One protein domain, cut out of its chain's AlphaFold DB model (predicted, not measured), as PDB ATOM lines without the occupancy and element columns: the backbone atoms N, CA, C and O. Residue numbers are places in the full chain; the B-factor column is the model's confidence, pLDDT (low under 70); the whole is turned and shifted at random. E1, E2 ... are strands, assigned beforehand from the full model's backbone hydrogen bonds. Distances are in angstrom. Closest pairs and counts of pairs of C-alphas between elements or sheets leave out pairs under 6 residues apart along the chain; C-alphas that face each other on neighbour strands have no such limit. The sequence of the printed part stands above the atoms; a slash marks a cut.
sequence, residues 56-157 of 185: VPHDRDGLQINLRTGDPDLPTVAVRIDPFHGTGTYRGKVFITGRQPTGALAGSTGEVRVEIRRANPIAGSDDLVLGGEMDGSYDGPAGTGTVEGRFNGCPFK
ATOM      1  N   VAL A  56      44.659 -30.262 -12.279       93.62
ATOM      2  CA  VAL A  56      45.325 -30.146 -10.980       93.62
ATOM      3  C   VAL A  56      45.000 -28.797 -10.348       93.62
ATOM      4  O   VAL A  56      44.786 -27.827 -11.081       93.62
ATOM      5  N   PRO A  57      44.953 -28.709  -9.011       93.81
ATOM      6  CA  PRO A  57      44.913 -27.424  -8.324       93.81
ATOM      7  C   PRO A  57      46.081 -26.537  -8.759       93.81
ATOM      8  O   PRO A  57      47.197 -27.027  -8.949       93.81
ATOM      9  N   HIS A  58      45.813 -25.245  -8.914       92.88
ATOM     10  CA  HIS A  58      46.822 -24.224  -9.167       92.88
ATOM     11  C   HIS A  58      46.678 -23.124  -8.121       92.88
ATOM     12  O   HIS A  58      45.578 -22.630  -7.907       92.88
ATOM     13  N   ASP A  59      47.775 -22.776  -7.454       89.31
ATOM     14  CA  ASP A  59      47.786 -21.830  -6.339       89.31
ATOM     15  C   ASP A  59      46.718 -22.157  -5.275       89.31
ATOM     16  O   ASP A  59      46.562 -23.324  -4.898       89.31
ATOM     17  N   ARG A  60      46.034 -21.150  -4.714       86.00
ATOM     18  CA  ARG A  60      45.069 -21.360  -3.619       86.00
ATOM     19  C   ARG A  60      43.722 -21.874  -4.115       86.00
ATOM     20  O   ARG A  60      43.142 -22.762  -3.490       86.00
ATOM     21  N   ASP A  61      43.228 -21.313  -5.205       90.25
ATOM     22  CA  ASP A  61      41.862 -21.503  -5.692       90.25
ATOM     23  C   ASP A  61      41.772 -21.617  -7.217       90.25
ATOM     24  O   ASP A  61      40.673 -21.645  -7.761       90.25
ATOM     25  N   GLY A  62      42.901 -21.742  -7.909       94.81
ATOM     26  CA  GLY A  62      42.966 -21.908  -9.353       94.81
ATOM     27  C   GLY A  62      42.895 -23.362  -9.826       94.81
ATOM     28  O   GLY A  62      42.999 -24.340  -9.073       94.81
ATOM     29  N   LEU A  63      42.751 -23.502 -11.140       95.56
ATOM     30  CA  LEU A  63      42.765 -24.765 -11.870       95.56
ATOM     31  C   LEU A  63      43.823 -24.698 -12.970       95.56
ATOM     32  O   LEU A  63      43.830 -23.763 -13.770       95.56
ATOM     33  N   GLN A  64      44.666 -25.725 -13.063       97.25
ATOM     34  CA  GLN A  64      45.524 -25.947 -14.223       97.25
ATOM     35  C   GLN A  64      45.096 -27.211 -14.973       97.25
ATOM     36  O   GLN A  64      45.024 -28.303 -14.405       97.25
ATOM     37  N   ILE A  65      44.858 -27.059 -16.272       96.19
ATOM     38  CA  ILE A  65      44.560 -28.137 -17.213       96.19
ATOM     39  C   ILE A  65      45.826 -28.381 -18.031       96.19
ATOM     40  O   ILE A  65      46.239 -27.541 -18.826       96.19
ATOM     41  N   ASN A  66      46.463 -29.528 -17.818       95.44
ATOM     42  CA  ASN A  66      47.637 -29.949 -18.577       95.44
ATOM     43  C   ASN A  66      47.205 -30.831 -19.739       95.44
ATOM     44  O   ASN A  66      46.534 -31.840 -19.524       95.44
ATOM     45  N   LEU A  67      47.636 -30.475 -20.940       92.81
ATOM     46  CA  LEU A  67      47.302 -31.126 -22.196       92.81
ATOM     47  C   LEU A  67      48.603 -31.626 -22.824       92.81
ATOM     48  O   LEU A  67      49.433 -30.839 -23.284       92.81
ATOM     49  N   ARG A  68      48.815 -32.944 -22.771       89.81
ATOM     50  CA  ARG A  68      50.063 -33.583 -23.212       89.81
ATOM     51  C   ARG A  68      49.813 -34.514 -24.389       89.81
ATOM     52  O   ARG A  68      48.959 -35.399 -24.311       89.81
ATOM     53  N   THR A  69      50.604 -34.328 -25.441       83.38
ATOM     54  CA  THR A  69      50.632 -35.167 -26.648       83.38
ATOM     55  C   THR A  69      51.330 -36.505 -26.410       83.38
ATOM     56  O   THR A  69      50.969 -37.496 -27.029       83.38
ATOM     57  N   GLY A  70      52.293 -36.546 -25.480       83.31
ATOM     58  CA  GLY A  70      53.141 -37.718 -25.222       83.31
ATOM     59  C   GLY A  70      54.374 -37.800 -26.127       83.31
ATOM     60  O   GLY A  70      55.247 -38.622 -25.871       83.31
ATOM     61  N   ASP A  71      54.468 -36.922 -27.123       85.94
ATOM     62  CA  ASP A  71      55.603 -36.796 -28.032       85.94
ATOM     63  C   ASP A  71      56.495 -35.621 -27.576       85.94
ATOM     64  O   ASP A  71      55.978 -34.506 -27.434       85.94
ATOM     65  N   PRO A  72      57.796 -35.842 -27.303       84.50
ATOM     66  CA  PRO A  72      58.717 -34.791 -26.866       84.50
ATOM     67  C   PRO A  72      59.033 -33.741 -27.942       84.50
ATOM     68  O   PRO A  72      59.535 -32.668 -27.592       84.50
ATOM     69  N   ASP A  73      58.758 -34.033 -29.214       85.69
ATOM     70  CA  ASP A  73      58.954 -33.112 -30.336       85.69
ATOM     71  C   ASP A  73      57.715 -32.238 -30.589       85.69
ATOM     72  O   ASP A  73      57.777 -31.257 -31.332       85.69
ATOM     73  N   LEU A  74      56.594 -32.544 -29.930       88.25
ATOM     74  CA  LEU A  74      55.373 -31.745 -29.972       88.25
ATOM     75  C   LEU A  74      55.262 -30.804 -28.763       88.25
ATOM     76  O   LEU A  74      55.744 -31.110 -27.668       88.25
ATOM     77  N   PRO A  75      54.580 -29.655 -28.916       89.25
ATOM     78  CA  PRO A  75      54.430 -28.713 -27.822       89.25
ATOM     79  C   PRO A  75      53.557 -29.284 -26.697       89.25
ATOM     80  O   PRO A  75      52.542 -29.944 -26.923       89.25
ATOM     81  N   THR A  76      53.922 -28.961 -25.458       93.06
ATOM     82  CA  THR A  76      53.068 -29.153 -24.281       93.06
ATOM     83  C   THR A  76      52.224 -27.908 -24.057       93.06
ATOM     84  O   THR A  76      52.745 -26.793 -24.082       93.06
ATOM     85  N   VAL A  77      50.933 -28.100 -23.783       95.38
ATOM     86  CA  VAL A  77      49.994 -27.008 -23.512       95.38
ATOM     87  C   VAL A  77      49.510 -27.095 -22.067       95.38
ATOM     88  O   VAL A  77      49.101 -28.156 -21.591       95.38
ATOM     89  N   ALA A  78      49.543 -25.976 -21.354       97.06
ATOM     90  CA  ALA A  78      48.928 -25.834 -20.042       97.06
ATOM     91  C   ALA A  78      48.003 -24.621 -20.038       97.06
ATOM     92  O   ALA A  78      48.385 -23.541 -20.479       97.06
ATOM     93  N   VAL A  79      46.796 -24.792 -19.512       97.69
ATOM     94  CA  VAL A  79      45.833 -23.704 -19.330       97.69
ATOM     95  C   VAL A  79      45.618 -23.478 -17.849       97.69
ATOM     96  O   VAL A  79      45.345 -24.430 -17.120       97.69
ATOM     97  N   ARG A  80      45.747 -22.231 -17.404       98.00
ATOM     98  CA  ARG A  80      45.541 -21.818 -16.014       98.00
ATOM     99  C   ARG A  80      44.333 -20.905 -15.916       98.00
ATOM    100  O   ARG A  80      44.228 -19.937 -16.664       98.00
ATOM    101  N   ILE A  81      43.449 -21.218 -14.983       97.56
ATOM    102  CA  ILE A  81      42.271 -20.429 -14.638       97.56
ATOM    103  C   ILE A  81      42.430 -20.016 -13.186       97.56
ATOM    104  O   ILE A  81      42.603 -20.876 -12.321       97.56
ATOM    105  N   ASP A  82      42.368 -18.716 -12.943       94.81
ATOM    106  CA  ASP A  82      42.506 -18.134 -11.618       94.81
ATOM    107  C   ASP A  82      41.577 -16.911 -11.494       94.81
ATOM    108  O   ASP A  82      41.724 -15.973 -12.289       94.81
ATOM    109  N   PRO A  83      40.596 -16.912 -10.569       94.75
ATOM    110  CA  PRO A  83      40.222 -18.000  -9.654       94.75
ATOM    111  C   PRO A  83      39.297 -19.055 -10.300       94.75
ATOM    112  O   PRO A  83      38.566 -18.778 -11.256       94.75
ATOM    113  N   PHE A  84      39.280 -20.282  -9.761       94.06
ATOM    114  CA  PHE A  84      38.413 -21.379 -10.210       94.06
ATOM    115  C   PHE A  84      37.323 -21.735  -9.185       94.06
ATOM    116  O   PHE A  84      37.573 -22.238  -8.087       94.06
ATOM    117  N   HIS A  85      36.061 -21.551  -9.580       92.12
ATOM    118  CA  HIS A  85      34.910 -21.749  -8.685       92.12
ATOM    119  C   HIS A  85      34.030 -22.963  -9.024       92.12
ATOM    120  O   HIS A  85      33.223 -23.380  -8.188       92.12
ATOM    121  N   GLY A  86      34.219 -23.606 -10.179       91.50
ATOM    122  CA  GLY A  86      33.448 -24.777 -10.590       91.50
ATOM    123  C   GLY A  86      33.115 -24.760 -12.079       91.50
ATOM    124  O   GLY A  86      33.988 -24.610 -12.919       91.50
ATOM    125  N   THR A  87      31.852 -24.985 -12.422       93.69
ATOM    126  CA  THR A  87      31.396 -24.939 -13.818       93.69
ATOM    127  C   THR A  87      31.114 -23.506 -14.253       93.69
ATOM    128  O   THR A  87      30.641 -22.708 -13.446       93.69
ATOM    129  N   GLY A  88      31.321 -23.204 -15.529       96.00
ATOM    130  CA  GLY A  88      31.072 -21.887 -16.106       96.00
ATOM    131  C   GLY A  88      32.098 -21.522 -17.170       96.00
ATOM    132  O   GLY A  88      32.973 -22.319 -17.505       96.00
ATOM    133  N   THR A  89      31.983 -20.306 -17.691       97.44
ATOM    134  CA  THR A  89      32.942 -19.753 -18.649       97.44
ATOM    135  C   THR A  89      33.984 -18.923 -17.916       97.44
ATOM    136  O   THR A  89      33.645 -18.054 -17.115       97.44
ATOM    137  N   TYR A  90      35.248 -19.172 -18.227       97.69
ATOM    138  CA  TYR A  90      36.405 -18.535 -17.626       97.69
ATOM    139  C   TYR A  90      37.286 -17.912 -18.702       97.69
ATOM    140  O   TYR A  90      37.367 -18.399 -19.832       97.69
ATOM    141  N   ARG A  91      37.990 -16.851 -18.316       97.88
ATOM    142  CA  ARG A  91      39.185 -16.400 -19.021       97.88
ATOM    143  C   ARG A  91      40.385 -17.059 -18.351       97.88
ATOM    144  O   ARG A  91      40.503 -17.012 -17.130       97.88
ATOM    145  N   GLY A  92      41.227 -17.707 -19.138       97.62
ATOM    146  CA  GLY A  92      42.425 -18.386 -18.671       97.62
ATOM    147  C   GLY A  92      43.662 -17.917 -19.419       97.62
ATOM    148  O   GLY A  92      43.577 -17.335 -20.500       97.62
ATOM    149  N   LYS A  93      44.825 -18.221 -18.850       98.31
ATOM    150  CA  LYS A  93      46.120 -18.049 -19.506       98.31
ATOM    151  C   LYS A  93      46.571 -19.373 -20.095       98.31
ATOM    152  O   LYS A  93      46.568 -20.385 -19.393       98.31
ATOM    153  N   VAL A  94      46.982 -19.366 -21.356       97.81
ATOM    154  CA  VAL A  94      47.619 -20.522 -21.989       97.81
ATOM    155  C   VAL A  94      49.132 -20.367 -21.969       97.81
ATOM    156  O   VAL A  94      49.668 -19.280 -22.176       97.81
ATOM    157  N   PHE A  95      49.813 -21.477 -21.718       97.38
ATOM    158  CA  PHE A  95      51.257 -21.616 -21.743       97.38
ATOM    159  C   PHE A  95      51.583 -22.743 -22.709       97.38
ATOM    160  O   PHE A  95      51.118 -23.873 -22.531       97.38
ATOM    161  N   ILE A  96      52.371 -22.430 -23.729       95.25
ATOM    162  CA  ILE A  96      52.852 -23.396 -24.708       95.25
ATOM    163  C   ILE A  96      54.351 -23.533 -24.521       95.25
ATOM    164  O   ILE A  96      55.081 -22.549 -24.574       95.25
ATOM    165  N   THR A  97      54.814 -24.753 -24.287       94.75
ATOM    166  CA  THR A  97      56.242 -25.067 -24.217       94.75
ATOM    167  C   THR A  97      56.585 -25.989 -25.369       94.75
ATOM    168  O   THR A  97      56.014 -27.071 -25.475       94.75
ATOM    169  N   GLY A  98      57.507 -25.563 -26.227       90.12
ATOM    170  CA  GLY A  98      57.933 -26.315 -27.405       90.12
ATOM    171  C   GLY A  98      59.441 -26.222 -27.612       90.12
ATOM    172  O   GLY A  98      60.120 -25.405 -26.984       90.12
ATOM    173  N   ARG A  99      59.968 -27.074 -28.493       89.44
ATOM    174  CA  ARG A  99      61.388 -27.088 -28.854       89.44
ATOM    175  C   ARG A  99      61.614 -26.255 -30.118       89.44
ATOM    176  O   ARG A  99      61.011 -26.500 -31.149       89.44
ATOM    177  N   GLN A 100      62.476 -25.255 -30.066       85.50
ATOM    178  CA  GLN A 100      62.822 -24.466 -31.247       85.50
ATOM    179  C   GLN A 100      63.621 -25.303 -32.267       85.50
ATOM    180  O   GLN A 100      64.201 -26.322 -31.886       85.50
ATOM    181  N   PRO A 101      63.756 -24.851 -33.532       82.75
ATOM    182  CA  PRO A 101      64.613 -25.509 -34.527       82.75
ATOM    183  C   PRO A 101      66.073 -25.690 -34.082       82.75
ATOM    184  O   PRO A 101      66.762 -26.588 -34.551       82.75
ATOM    185  N   THR A 102      66.545 -24.857 -33.151       86.25
ATOM    186  CA  THR A 102      67.876 -24.945 -32.525       86.25
ATOM    187  C   THR A 102      68.004 -26.086 -31.511       86.25
ATOM    188  O   THR A 102      69.094 -26.343 -31.010       86.25
ATOM    189  N   GLY A 103      66.897 -26.737 -31.152       85.75
ATOM    190  CA  GLY A 103      66.825 -27.739 -30.097       85.75
ATOM    191  C   GLY A 103      66.574 -27.173 -28.694       85.75
ATOM    192  O   GLY A 103      66.341 -27.961 -27.777       85.75
ATOM    193  N   ALA A 104      66.584 -25.849 -28.504       90.38
ATOM    194  CA  ALA A 104      66.314 -25.217 -27.211       90.38
ATOM    195  C   ALA A 104      64.824 -25.288 -26.834       90.38
ATOM    196  O   ALA A 104      63.955 -25.205 -27.700       90.38
ATOM    197  N   LEU A 105      64.516 -25.406 -25.539       92.50
ATOM    198  CA  LEU A 105      63.143 -25.258 -25.050       92.50
ATOM    199  C   LEU A 105      62.793 -23.777 -24.919       92.50
ATOM    200  O   LEU A 105      63.554 -22.999 -24.346       92.50
ATOM    201  N   ALA A 106      61.617 -23.412 -25.412       94.06
ATOM    202  CA  ALA A 106      61.080 -22.066 -25.323       94.06
ATOM    203  C   ALA A 106      59.622 -22.098 -24.857       94.06
ATOM    204  O   ALA A 106      58.919 -23.100 -25.022       94.06
ATOM    205  N   GLY A 107      59.172 -20.989 -24.271       95.62
ATOM    206  CA  GLY A 107      57.788 -20.784 -23.852       95.62
ATOM    207  C   GLY A 107      57.109 -19.689 -24.668       95.62
ATOM    208  O   GLY A 107      57.735 -18.680 -24.970       95.62
ATOM    209  N   SER A 108      55.832 -19.880 -24.979       97.00
ATOM    210  CA  SER A 108      54.909 -18.846 -25.453       97.00
ATOM    211  C   SER A 108      53.703 -18.777 -24.527       97.00
ATOM    212  O   SER A 108      53.350 -19.765 -23.873       97.00
ATOM    213  N   THR A 109      53.061 -17.617 -24.466       98.25
ATOM    214  CA  THR A 109      51.924 -17.379 -23.572       98.25
ATOM    215  C   THR A 109      50.803 -16.653 -24.285       98.25
ATOM    216  O   THR A 109      51.036 -15.931 -25.248       98.25
ATOM    217  N   GLY A 110      49.585 -16.794 -23.782       98.00
ATOM    218  CA  GLY A 110      48.475 -15.979 -24.243       98.00
ATOM    219  C   GLY A 110      47.216 -16.201 -23.434       98.00
ATOM    220  O   GLY A 110      47.267 -16.628 -22.280       98.00
ATOM    221  N   GLU A 111      46.084 -15.909 -24.054       98.25
ATOM    222  CA  GLU A 111      44.781 -15.856 -23.406       98.25
ATOM    223  C   GLU A 111      43.824 -16.824 -24.101       98.25
ATOM    224  O   GLU A 111      43.800 -16.923 -25.329       98.25
ATOM    225  N   VAL A 112      43.026 -17.527 -23.303       98.12
ATOM    226  CA  VAL A 112      42.016 -18.477 -23.774       98.12
ATOM    227  C   VAL A 112      40.693 -18.245 -23.064       98.12
ATOM    228  O   VAL A 112      40.644 -17.948 -21.868       98.12
ATOM    229  N   ARG A 113      39.595 -18.418 -23.791       98.38
ATOM    230  CA  ARG A 113      38.276 -18.643 -23.208       98.38
ATOM    231  C   ARG A 113      38.143 -20.135 -22.930       98.38
ATOM    232  O   ARG A 113      38.480 -20.948 -23.783       98.38
ATOM    233  N   VAL A 114      37.655 -20.495 -21.748       97.56
ATOM    234  CA  VAL A 114      37.440 -21.890 -21.346       97.56
ATOM    235  C   VAL A 114      36.029 -22.047 -20.812       97.56
ATOM    236  O   VAL A 114      35.655 -21.375 -19.856       97.56
ATOM    237  N   GLU A 115      35.247 -22.949 -21.384       97.62
ATOM    238  CA  GLU A 115      33.966 -23.365 -20.826       97.62
ATOM    239  C   GLU A 115      34.150 -24.672 -20.053       97.62
ATOM    240  O   GLU A 115      34.558 -25.681 -20.622       97.62
ATOM    241  N   ILE A 116      33.837 -24.669 -18.757       95.56
ATOM    242  CA  ILE A 116      33.958 -25.831 -17.873       95.56
ATOM    243  C   ILE A 116      32.580 -26.363 -17.508       95.56
ATOM    244  O   ILE A 116      31.710 -25.647 -17.010       95.56
ATOM    245  N   ARG A 117      32.417 -27.671 -17.677       94.00
ATOM    246  CA  ARG A 117      31.212 -28.434 -17.373       94.00
ATOM    247  C   ARG A 117      31.544 -29.570 -16.414       94.00
ATOM    248  O   ARG A 117      32.666 -30.079 -16.368       94.00
ATOM    249  N   ARG A 118      30.543 -29.998 -15.645       88.44
ATOM    250  CA  ARG A 118      30.636 -31.236 -14.872       88.44
ATOM    251  C   ARG A 118      30.419 -32.397 -15.839       88.44
ATOM    252  O   ARG A 118      29.379 -32.467 -16.489       88.44
ATOM    253  N   ALA A 119      31.401 -33.278 -15.943       81.31
ATOM    254  CA  ALA A 119      31.256 -34.533 -16.663       81.31
ATOM    255  C   ALA A 119      30.544 -35.567 -15.778       81.31
ATOM    256  O   ALA A 119      30.445 -35.390 -14.560       81.31
ATOM    257  N   ASN A 120      30.052 -36.651 -16.383       73.88
ATOM    258  CA  ASN A 120      29.395 -37.718 -15.631       73.88
ATOM    259  C   ASN A 120      30.337 -38.248 -14.533       73.88
ATOM    260  O   ASN A 120      31.471 -38.634 -14.847       73.88
ATOM    261  N   PRO A 121      29.900 -38.251 -13.261       67.12
ATOM    262  CA  PRO A 121      30.723 -38.732 -12.166       67.12
ATOM    263  C   PRO A 121      31.055 -40.212 -12.362       67.12
ATOM    264  O   PRO A 121      30.253 -40.993 -12.877       67.12
ATOM    265  N   ILE A 122      32.255 -40.600 -11.936       67.31
ATOM    266  CA  ILE A 122      32.634 -42.010 -11.857       67.31
ATOM    267  C   ILE A 122      31.922 -42.575 -10.627       67.31
ATOM    268  O   ILE A 122      32.109 -42.053  -9.528       67.31
ATOM    269  N   ALA A 123      31.096 -43.609 -10.805       67.06
ATOM    270  CA  ALA A 123      30.378 -44.239  -9.700       67.06
ATOM    271  C   ALA A 123      31.355 -44.627  -8.572       67.06
ATOM    272  O   ALA A 123      32.337 -45.326  -8.821       67.06
ATOM    273  N   GLY A 124      31.096 -44.147  -7.352       66.00
ATOM    274  CA  GLY A 124      31.923 -44.425  -6.171       66.00
ATOM    275  C   GLY A 124      33.131 -43.502  -5.952       66.00
ATOM    276  O   GLY A 124      33.942 -43.804  -5.084       66.00
ATOM    277  N   SER A 125      33.272 -42.402  -6.703       69.94
ATOM    278  CA  SER A 125      34.305 -41.385  -6.462       69.94
ATOM    279  C   SER A 125      33.704 -40.056  -5.998       69.94
ATOM    280  O   SER A 125      32.748 -39.567  -6.599       69.94
ATOM    281  N   ASP A 126      34.320 -39.446  -4.982       70.81
ATOM    282  CA  ASP A 126      34.023 -38.077  -4.531       70.81
ATOM    283  C   ASP A 126      34.668 -36.999  -5.429       70.81
ATOM    284  O   ASP A 126      34.569 -35.799  -5.158       70.81
ATOM    285  N   ASP A 127      35.357 -37.408  -6.498       76.00
ATOM    286  CA  ASP A 127      36.094 -36.498  -7.369       76.00
ATOM    287  C   ASP A 127      35.160 -35.713  -8.280       76.00
ATOM    288  O   ASP A 127      34.277 -36.261  -8.950       76.00
ATOM    289  N   LEU A 128      35.423 -34.411  -8.395       81.75
ATOM    290  CA  LEU A 128      34.781 -33.608  -9.419       81.75
ATOM    291  C   LEU A 128      35.375 -34.004 -10.770       81.75
ATOM    292  O   LEU A 128      36.540 -33.735 -11.051       81.75
ATOM    293  N   VAL A 129      34.572 -34.633 -11.621       86.88
ATOM    294  CA  VAL A 129      34.979 -34.944 -12.990       86.88
ATOM    295  C   VAL A 129      34.651 -33.745 -13.875       86.88
ATOM    296  O   VAL A 129      33.490 -33.353 -14.007       86.88
ATOM    297  N   LEU A 130      35.679 -33.144 -14.465       91.62
ATOM    298  CA  LEU A 130      35.567 -31.971 -15.321       91.62
ATOM    299  C   LEU A 130      35.599 -32.357 -16.800       91.62
ATOM    300  O   LEU A 130      36.330 -33.257 -17.223       91.62
ATOM    301  N   GLY A 131      34.821 -31.631 -17.587       92.81
ATOM    302  CA  GLY A 131      34.953 -31.551 -19.032       92.81
ATOM    303  C   GLY A 131      34.856 -30.098 -19.475       92.81
ATOM    304  O   GLY A 131      34.468 -29.235 -18.689       92.81
ATOM    305  N   GLY A 132      35.209 -29.813 -20.716       94.38
ATOM    306  CA  GLY A 132      35.172 -28.452 -21.209       94.38
ATOM    307  C   GLY A 132      35.702 -28.278 -22.616       94.38
ATOM    308  O   GLY A 132      36.215 -29.212 -23.236       94.38
ATOM    309  N   GLU A 133      35.569 -27.049 -23.087       96.38
ATOM    310  CA  GLU A 133      36.073 -26.577 -24.371       96.38
ATOM    311  C   GLU A 133      36.898 -25.313 -24.144       96.38
ATOM    312  O   GLU A 133      36.652 -24.567 -23.195       96.38
ATOM    313  N   MET A 134      37.895 -25.082 -24.988       96.38
ATOM    314  CA  MET A 134      38.733 -23.895 -24.929       96.38
ATOM    315  C   MET A 134      39.097 -23.405 -26.322       96.38
ATOM    316  O   MET A 134      39.303 -24.215 -27.227       96.38
ATOM    317  N   ASP A 135      39.234 -22.092 -26.451       97.56
ATOM    318  CA  ASP A 135      39.688 -21.410 -27.657       97.56
ATOM    319  C   ASP A 135      40.483 -20.155 -27.285       97.56
ATOM    320  O   ASP A 135      40.150 -19.455 -26.326       97.56
ATOM    321  N   GLY A 136      41.553 -19.863 -28.016       97.31
ATOM    322  CA  GLY A 136      42.312 -18.634 -27.828       97.31
ATOM    323  C   GLY A 136      43.584 -18.574 -28.654       97.31
ATOM    324  O   GLY A 136      43.740 -19.287 -29.647       97.31
ATOM    325  N   SER A 137      44.499 -17.707 -28.241       97.69
ATOM    326  CA  SER A 137      45.742 -17.438 -28.960       97.69
ATOM    327  C   SER A 137      46.937 -17.347 -28.025       97.69
ATOM    328  O   SER A 137      46.797 -17.168 -26.814       97.69
ATOM    329  N   TYR A 138      48.125 -17.508 -28.598       97.50
ATOM    330  CA  TYR A 138      49.399 -17.427 -27.898       97.50
ATOM    331  C   TYR A 138      50.453 -16.757 -28.774       97.50
ATOM    332  O   TYR A 138      50.395 -16.827 -30.003       97.50
ATOM    333  N   ASP A 139      51.435 -16.145 -28.125       96.69
ATOM    334  CA  ASP A 139      52.583 -15.512 -28.760       96.69
ATOM    335  C   ASP A 139      53.825 -15.646 -27.870       96.69
ATOM    336  O   ASP A 139      53.722 -15.768 -26.642       96.69
ATOM    337  N   GLY A 140      55.006 -15.664 -28.486       95.69
ATOM    338  CA  GLY A 140      56.276 -15.633 -27.769       95.69
ATOM    339  C   GLY A 140      57.387 -16.473 -28.402       95.69
ATOM    340  O   GLY A 140      57.273 -16.930 -29.539       95.69
ATOM    341  N   PRO A 141      58.485 -16.697 -27.659       93.56
ATOM    342  CA  PRO A 141      59.661 -17.421 -28.140       93.56
ATOM    343  C   PRO A 141      59.417 -18.842 -28.664       93.56
ATOM    344  O   PRO A 141      60.171 -19.301 -29.522       93.56
ATOM    345  N   ALA A 142      58.407 -19.566 -28.171       90.12
ATOM    346  CA  ALA A 142      58.069 -20.885 -28.715       90.12
ATOM    347  C   ALA A 142      57.289 -20.801 -30.037       90.12
ATOM    348  O   ALA A 142      57.063 -21.832 -30.662       90.12
ATOM    349  N   GLY A 143      56.876 -19.604 -30.458       91.75
ATOM    350  CA  GLY A 143      56.052 -19.349 -31.629       91.75
ATOM    351  C   GLY A 143      54.735 -18.647 -31.304       91.75
ATOM    352  O   GLY A 143      54.414 -18.377 -30.142       91.75
ATOM    353  N   THR A 144      53.960 -18.400 -32.353       95.56
ATOM    354  CA  THR A 144      52.696 -17.656 -32.321       95.56
ATOM    355  C   THR A 144      51.609 -18.481 -32.982       95.56
ATOM    356  O   THR A 144      51.881 -19.194 -33.954       95.56
ATOM    357  N   GLY A 145      50.373 -18.377 -32.493       95.75
ATOM    358  CA  GLY A 145      49.276 -19.121 -33.084       95.75
ATOM    359  C   GLY A 145      47.970 -19.117 -32.305       95.75
ATOM    360  O   GLY A 145      47.749 -18.299 -31.409       95.75
ATOM    361  N   THR A 146      47.104 -20.059 -32.666       96.62
ATOM    362  CA  THR A 146      45.815 -20.309 -32.016       96.62
ATOM    363  C   THR A 146      45.798 -21.688 -31.374       96.62
ATOM    364  O   THR A 146      46.529 -22.602 -31.766       96.62
ATOM    365  N   VAL A 147      44.976 -21.820 -30.341       95.31
ATOM    366  CA  VAL A 147      44.787 -23.066 -29.611       95.31
ATOM    367  C   VAL A 147      43.302 -23.311 -29.419       95.31
ATOM    368  O   VAL A 147      42.582 -22.459 -28.906       95.31
ATOM    369  N   GLU A 148      42.864 -24.499 -29.803       95.44
ATOM    370  CA  GLU A 148      41.516 -24.989 -29.571       95.44
ATOM    371  C   GLU A 148      41.598 -26.360 -28.921       95.44
ATOM    372  O   GLU A 148      42.421 -27.204 -29.285       95.44
ATOM    373  N   GLY A 149      40.748 -26.616 -27.938       92.75
ATOM    374  CA  GLY A 149      40.765 -27.902 -27.270       92.75
ATOM    375  C   GLY A 149      39.447 -28.278 -26.647       92.75
ATOM    376  O   GLY A 149      38.623 -27.443 -26.292       92.75
ATOM    377  N   ARG A 150      39.265 -29.582 -26.494       93.00
ATOM    378  CA  ARG A 150      38.149 -30.184 -25.776       93.00
ATOM    379  C   ARG A 150      38.705 -31.226 -24.831       93.00
ATOM    380  O   ARG A 150      39.626 -31.951 -25.201       93.00
ATOM    381  N   PHE A 151      38.152 -31.331 -23.635       91.75
ATOM    382  CA  PHE A 151      38.528 -32.362 -22.673       91.75
ATOM    383  C   PHE A 151      37.293 -32.896 -21.960       91.75
ATOM    384  O   PHE A 151      36.327 -32.174 -21.733       91.75
ATOM    385  N   ASN A 152      37.316 -34.174 -21.600       89.94
ATOM    386  CA  ASN A 152      36.246 -34.807 -20.848       89.94
ATOM    387  C   ASN A 152      36.806 -35.888 -19.923       89.94
ATOM    388  O   ASN A 152      37.756 -36.596 -20.272       89.94
ATOM    389  N   GLY A 153      36.198 -36.042 -18.747       85.00
ATOM    390  CA  GLY A 153      36.601 -37.075 -17.796       85.00
ATOM    391  C   GLY A 153      37.831 -36.722 -16.956       85.00
ATOM    392  O   GLY A 153      38.551 -37.627 -16.545       85.00
ATOM    393  N   CYS A 154      38.103 -35.436 -16.732       86.50
ATOM    394  CA  CYS A 154      39.298 -34.942 -16.053       86.50
ATOM    395  C   CYS A 154      39.066 -34.864 -14.530       86.50
ATOM    396  O   CYS A 154      38.357 -33.960 -14.084       86.50
ATOM    397  N   PRO A 155      39.593 -35.797 -13.713       85.88
ATOM    398  CA  PRO A 155      39.347 -35.793 -12.275       85.88
ATOM    399  C   PRO A 155      40.041 -34.598 -11.618       85.88
ATOM    400  O   PRO A 155      41.211 -34.321 -11.887       85.88
ATOM    401  N   PHE A 156      39.324 -33.905 -10.739       87.06
ATOM    402  CA  PHE A 156      39.819 -32.763  -9.988       87.06
ATOM    403  C   PHE A 156      39.433 -32.884  -8.513       87.06
ATOM    404  O   PHE A 156      38.257 -32.975  -8.154       87.06
ATOM    405  N   LYS A 157      40.448 -32.832  -7.650       84.62
ATOM    406  CA  LYS A 157      40.303 -32.739  -6.197       84.62
ATOM    407  C   LYS A 157      40.757 -31.351  -5.769       84.62
ATOM    408  O   LYS A 157      41.914 -31.009  -5.996       84.62
TER     409      LYS A 157
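Overview. This is residues 56 to 157 of the 185 residues of an uncharacterized protein of Acidobacteria bacterium (UniProt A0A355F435). A single sheet of seven strands is folded back on itself, E1 to E4 facing E6 and E7 with E5 as the hinge, so that it looks like a partly closed barrel. The edge strands E1 and E7 come near each other at one place, and turns at the two ends make the length. The printed part has 102 residues, with no named helix and seven named strands, E1 to E7, in the sheet order E1, E2, E3, E4, E5, E6, E7, all antiparallel. The class is all strand; the whole is compact, with a radius of gyration of the C-alphas of 14.4 A, and elongated, spanning 48 by 25 by 24 A.

Arrangement. The strands form a meander, each strand the antiparallel neighbour of the one before, and each two in succession are a hairpin. E1, residues 56 to 58, an edge strand, pairs with E2, residues 62 to 68, at 131 degrees, with N 56 and O 64 2.9 A apart. E2 pairs with E3, residues 76 to 81, at 164 degrees, N 65 and O 79 being 2.8 A apart. E3 pairs with E4, residues 88 to 99, at 152 degrees, with N 78 and O 95 at 2.9 A. E4 pairs with E5, residues 105 to 118, at 153 degrees, with N 92 and O 112 at 2.8 A. E4 bends by 57 degrees at residue 91 and E5 by 73 degrees at residue 111. E5 pairs with E6, residues 128 to 139, at 139 degrees, with N 113 and O 135 at 2.8 A. E6 pairs with E7, residues 145 to 156, at 166 degrees, with N 134 and O 149 at 2.8 A. E6 bends by 63 degrees at residue 135, and E7, the other edge strand, by 86 degrees at residue 153. The closest C-alphas of E1 and E7, those of Val 56 and Phe 156, are 6.2 A apart. E4 and E7 are apart, and so are E3 and E6.

Along the chain. E1 begins at C-alpha 56, (45.325, -30.146, -10.980). E2 is 19.5 A long, E4 33.3 A, E6 31.9 A and E7 28.4 A. E5, the longest strand with 14 residues, covers 34.6 A, from C-alpha 105 at (63.143, -25.258, -25.050). E7 ends at C-alpha 156, (39.819, -32.763, -9.988).

Size, cuts and confidence. The two C-alphas farthest apart, those of Thr 102 and Gly 124, are 48.6 A apart. The sheet is twisted, its C-alphas up to 10.4 A off the best plane. The printed part has no cut and no long link. The mean pLDDT of the printed part is 91.0, and residues 121 to 125 are under 70.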